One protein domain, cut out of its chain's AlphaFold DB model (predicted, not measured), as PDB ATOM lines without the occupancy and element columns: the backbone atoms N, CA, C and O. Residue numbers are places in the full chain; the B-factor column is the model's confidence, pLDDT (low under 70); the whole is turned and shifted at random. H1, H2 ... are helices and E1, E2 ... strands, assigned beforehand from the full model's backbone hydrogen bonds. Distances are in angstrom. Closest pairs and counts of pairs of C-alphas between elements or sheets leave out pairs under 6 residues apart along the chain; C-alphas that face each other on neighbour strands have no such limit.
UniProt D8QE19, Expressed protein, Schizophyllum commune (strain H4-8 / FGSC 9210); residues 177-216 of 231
ATOM      1  N   SER A 177      40.043  42.688  34.754       90.31
ATOM      2  CA  SER A 177      39.325  43.727  35.489       90.31
ATOM      3  C   SER A 177      39.617  45.107  34.921       90.31
ATOM      4  O   SER A 177      40.588  45.325  34.196       90.31
ATOM      5  N   CYS A 178      38.757  46.061  35.252       91.94
ATOM      6  CA  CYS A 178      38.980  47.460  34.930       91.94
ATOM      7  C   CYS A 178      40.078  48.046  35.829       91.94
ATOM      8  O   CYS A 178      40.069  47.819  37.035       91.94
ATOM      9  N   ALA A 179      40.983  48.845  35.259       87.69
ATOM     10  CA  ALA A 179      41.988  49.586  36.025       87.69
ATOM     11  C   ALA A 179      41.434  50.861  36.693       87.69
ATOM     12  O   ALA A 179      42.088  51.447  37.552       87.69
ATOM     13  N   HIS A 180      40.254  51.319  36.264       87.81
ATOM     14  CA  HIS A 180      39.687  52.628  36.614       87.81
ATOM     15  C   HIS A 180      38.628  52.568  37.717       87.81
ATOM     16  O   HIS A 180      38.240  53.606  38.253       87.81
ATOM     17  N   CYS A 181      38.144  51.375  38.066       89.44
ATOM     18  CA  CYS A 181      37.152  51.191  39.117       89.44
ATOM     19  C   CYS A 181      37.306  49.837  39.821       89.44
ATOM     20  O   CYS A 181      38.049  48.962  39.388       89.44
ATOM     21  N   ASN A 182      36.575  49.660  40.919       84.75
ATOM     22  CA  ASN A 182      36.609  48.454  41.744       84.75
ATOM     23  C   ASN A 182      35.491  47.443  41.425       84.75
ATOM     24  O   ASN A 182      35.371  46.443  42.130       84.75
ATOM     25  N   LEU A 183      34.686  47.676  40.379       83.06
ATOM     26  CA  LEU A 183      33.504  46.861  40.064       83.06
ATOM     27  C   LEU A 183      33.837  45.373  39.856       83.06
ATOM     28  O   LEU A 183      33.039  44.506  40.195       83.06
ATOM     29  N   HIS A 184      35.019  45.081  39.313       79.94
ATOM     30  CA  HIS A 184      35.431  43.729  38.924       79.94
ATOM     31  C   HIS A 184      36.369  43.046  39.931       79.94
ATOM     32  O   HIS A 184      36.932  42.009  39.606       79.94
ATOM     33  N   LEU A 185      36.554  43.594  41.142       72.56
ATOM     34  CA  LEU A 185      37.475  43.006  42.132       72.56
ATOM     35  C   LEU A 185      37.013  41.647  42.679       72.56
ATOM     36  O   LEU A 185      37.845  40.834  43.068       72.56
ATOM     37  N   GLU A 186      35.702  41.401  42.716       70.19
ATOM     38  CA  GLU A 186      35.112  40.139  43.195       70.19
ATOM     39  C   GLU A 186      34.424  39.342  42.072       70.19
ATOM     40  O   GLU A 186      33.879  38.269  42.315       70.19
ATOM     41  N   ASN A 187      34.447  39.861  40.841       77.06
ATOM     42  CA  ASN A 187      33.784  39.277  39.678       77.06
ATOM     43  C   ASN A 187      34.617  39.539  38.418       77.06
ATOM     44  O   ASN A 187      34.350  40.476  37.654       77.06
ATOM     45  N   TRP A 188      35.667  38.740  38.251       83.38
ATOM     46  CA  TRP A 188      36.572  38.816  37.109       83.38
ATOM     47  C   TRP A 188      35.826  38.604  35.791       83.38
ATOM     48  O   TRP A 188      34.784  37.961  35.747       83.38
ATOM     49  N   GLN A 189      36.346  39.191  34.722       88.88
ATOM     50  CA  GLN A 189      35.699  39.233  33.413       88.88
ATOM     51  C   GLN A 189      36.626  38.672  32.338       88.88
ATOM     52  O   GLN A 189      37.840  38.575  32.544       88.88
ATOM     53  N   THR A 190      36.075  38.342  31.174       89.06
ATOM     54  CA  THR A 190      36.888  38.127  29.971       89.06
ATOM     55  C   THR A 190      37.525  39.444  29.516       89.06
ATOM     56  O   THR A 190      37.096  40.541  29.906       89.06
ATOM     57  N   LEU A 191      38.557  39.373  28.669       86.81
ATOM     58  CA  LEU A 191      39.214  40.576  28.145       86.81
ATOM     59  C   LEU A 191      38.228  41.452  27.368       86.81
ATOM     60  O   LEU A 191      38.256  42.677  27.491       86.81
ATOM     61  N   GLU A 192      37.355  40.827  26.574       92.94
ATOM     62  CA  GLU A 192      36.328  41.526  25.804       92.94
ATOM     63  C   GLU A 192      35.373  42.295  26.724       92.94
ATOM     64  O   GLU A 192      35.170  43.497  26.536       92.94
ATOM     65  N   GLN A 193      34.859  41.639  27.766       94.69
ATOM     66  CA  GLN A 193      33.951  42.245  28.740       94.69
ATOM     67  C   GLN A 193      34.610  43.407  29.492       94.69
ATOM     68  O   GLN A 193      34.016  44.481  29.620       94.69
ATOM     69  N   ALA A 194      35.856  43.241  29.940       92.81
ATOM     70  CA  ALA A 194      36.571  44.298  30.646       92.81
ATOM     71  C   ALA A 194      36.877  45.502  29.730       92.81
ATOM     72  O   ALA A 194      36.715  46.655  30.144       92.81
ATOM     73  N   LYS A 195      37.250  45.264  28.462       94.88
ATOM     74  CA  LYS A 195      37.405  46.335  27.458       94.88
ATOM     75  C   LYS A 195      36.079  47.042  27.179       94.88
ATOM     76  O   LYS A 195      36.047  48.273  27.124       94.88
ATOM     77  N   ALA A 196      34.987  46.293  27.030       97.12
ATOM     78  CA  ALA A 196      33.660  46.857  26.808       97.12
ATOM     79  C   ALA A 196      33.229  47.753  27.979       97.12
ATOM     80  O   ALA A 196      32.789  48.881  27.750       97.12
ATOM     81  N   HIS A 197      33.444  47.301  29.217       96.62
ATOM     82  CA  HIS A 197      33.193  48.098  30.415       96.62
ATOM     83  C   HIS A 197      33.983  49.410  30.396       96.62
ATOM     84  O   HIS A 197      33.400  50.483  30.548       96.62
ATOM     85  N   VAL A 198      35.297  49.350  30.150       96.88
ATOM     86  CA  VAL A 198      36.134  50.555  30.077       96.88
ATOM     87  C   VAL A 198      35.615  51.530  29.024       96.88
ATOM     88  O   VAL A 198      35.543  52.735  29.276       96.88
ATOM     89  N   LYS A 199      35.234  51.026  27.850       97.88
ATOM     90  CA  LYS A 199      34.720  51.869  26.772       97.88
ATOM     91  C   LYS A 199      33.403  52.545  27.158       97.88
ATOM     92  O   LYS A 199      33.248  53.738  26.924       97.88
ATOM     93  N   GLN A 200      32.471  51.805  27.757       97.31
ATOM     94  CA  GLN A 200      31.128  52.303  28.072       97.31
ATOM     95  C   GLN A 200      31.088  53.197  29.317       97.31
ATOM     96  O   GLN A 200      30.400  54.213  29.316       97.31
ATOM     97  N   VAL A 201      31.816  52.826  30.372       97.00
ATOM     98  CA  VAL A 201      31.752  53.492  31.683       97.00
ATOM     99  C   VAL A 201      32.809  54.587  31.813       97.00
ATOM    100  O   VAL A 201      32.556  55.613  32.441       97.00
ATOM    101  N   HIS A 202      33.980  54.396  31.201       95.31
ATOM    102  CA  HIS A 202      35.119  55.311  31.329       95.31
ATOM    103  C   HIS A 202      35.471  56.047  30.026       95.31
ATOM    104  O   HIS A 202      36.379  56.875  30.025       95.31
ATOM    105  N   GLY A 203      34.765  55.779  28.922       94.75
ATOM    106  CA  GLY A 203      34.892  56.533  27.670       94.75
ATOM    107  C   GLY A 203      36.216  56.344  26.921       94.75
ATOM    108  O   GLY A 203      36.516  57.123  26.019       94.75
ATOM    109  N   SER A 204      37.029  55.340  27.267       95.31
ATOM    110  CA  SER A 204      38.270  55.059  26.533       95.31
ATOM    111  C   SER A 204      37.954  54.236  25.284       95.31
ATOM    112  O   SER A 204      37.601  53.062  25.380       95.31
ATOM    113  N   GLU A 205      38.056  54.843  24.097       93.88
ATOM    114  CA  GLU A 205      37.683  54.182  22.836       93.88
ATOM    115  C   GLU A 205      38.562  52.982  22.476       93.88
ATOM    116  O   GLU A 205      38.075  52.034  21.856       93.88
ATOM    117  N   ASN A 206      39.832  53.011  22.887       91.12
ATOM    118  CA  ASN A 206      40.793  51.938  22.650       91.12
ATOM    119  C   ASN A 206      41.465  51.512  23.970       91.12
ATOM    120  O   ASN A 206      42.612  51.896  24.228       91.12
ATOM    121  N   PRO A 207      40.753  50.757  24.831       91.38
ATOM    122  CA  PRO A 207      41.266  50.328  26.126       91.38
ATOM    123  C   PRO A 207      42.550  49.506  25.984       91.38
ATOM    124  O   PRO A 207      42.574  48.472  25.304       91.38
ATOM    125  N   ARG A 208      43.617  49.942  26.661       81.44
ATOM    126  CA  ARG A 208      44.918  49.267  26.637       81.44
ATOM    127  C   ARG A 208      45.090  48.332  27.826       81.44
ATOM    128  O   ARG A 208      44.792  48.687  28.967       81.44
ATOM    129  N   ILE A 209      45.643  47.155  27.557       79.25
ATOM    130  CA  ILE A 209      46.069  46.209  28.592       79.25
ATOM    131  C   ILE A 209      47.190  46.841  29.431       79.25
ATOM    132  O   ILE A 209      48.034  47.562  28.902       79.25
ATOM    133  N   GLY A 210      47.163  46.616  30.745       65.12
ATOM    134  CA  GLY A 210      48.134  47.140  31.712       65.12
ATOM    135  C   GLY A 210      47.923  48.607  32.095       65.12
ATOM    136  O   GLY A 210      48.525  49.073  33.058       65.12
ATOM    137  N   LYS A 211      47.053  49.330  31.379       75.00
ATOM    138  CA  LYS A 211      46.705  50.723  31.681       75.00
ATOM    139  C   LYS A 211      45.233  50.902  32.020       75.00
ATOM    140  O   LYS A 211      44.919  51.496  33.040       75.00
ATOM    141  N   ASP A 212      44.355  50.443  31.137       82.00
ATOM    142  CA  ASP A 212      42.909  50.632  31.257       82.00
ATOM    143  C   ASP A 212      42.200  49.343  31.674       82.00
ATOM    144  O   ASP A 212      41.195  49.364  32.386       82.00
ATOM    145  N   VAL A 213      42.760  48.213  31.250       81.81
ATOM    146  CA  VAL A 213      42.328  46.874  31.634       81.81
ATOM    147  C   VAL A 213      43.507  46.169  32.282       81.81
ATOM    148  O   VAL A 213      44.586  46.083  31.693       81.81
ATOM    149  N   LEU A 214      43.309  45.659  33.489       77.88
ATOM    150  CA  LEU A 214      44.296  44.852  34.187       77.88
ATOM    151  C   LEU A 214      43.948  43.385  33.967       77.88
ATOM    152  O   LEU A 214      42.840  42.949  34.280       77.88
ATOM    153  N   CYS A 215      44.906  42.615  33.455       75.62
ATOM    154  CA  CYS A 215      44.902  41.187  33.723       75.62
ATOM    155  C   CYS A 215      45.264  41.074  35.195       75.62
ATOM    156  O   CYS A 215      46.403  41.363  35.558       75.62
ATOM    157  N   MET A 216      44.287  40.766  36.040       67.81
ATOM    158  CA  MET A 216      44.562  40.379  37.412       67.81
ATOM    159  C   MET A 216      44.807  38.896  37.324       67.81
ATOM    160  O   MET A 216      43.839  38.139  37.294       67.81
TER     161      MET A 216
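What this domain is: This is residues 177 to 216 of the 231 residues of the protein "Expressed protein" of Schizophyllum commune (strain H4-8 / FGSC 9210) (UniProt D8QE19). This domain has little regular structure: one helix, H1, packs along one side of a small body made mainly of loops. The first printed residues, 177 to 178, pair with the short strand E1 near the other end of the printed part, and residues 179 to 190 loop out from there and return to H1. The printed part has 40 residues, with one named helix and then one named strand, 15 residues in named elements, mostly helix. It is compact, with a radius of gyration of the C-alphas of 8.5 A, and spans 25 by 17 by 15 A.

Where its parts are: H1, residues 191 to 202, runs 15.6 A from C-alpha 191 at (39.214, 40.576, 28.145) to C-alpha 202. E1, residues 213 to 215, ends with C-alpha 215 at (44.902, 41.187, 33.723).

How they stand to each other: The closest C-alphas of H1 and E1, those of Ala 194 and Val 213, are 6.4 A apart. Residues 177 to 178 pair antiparallel with residues 213 to 214 of E1, which pairs with no named strand. In H1 every O i to N i+4 pair is within hydrogen-bond range.

The domain as a whole: The C-alphas farthest apart, of Glu 186 and Glu 205, are 24.9 A apart. The printed part has no cut, and H1 to E1 is a short link. Residues 210 and 216 have pLDDT under 70.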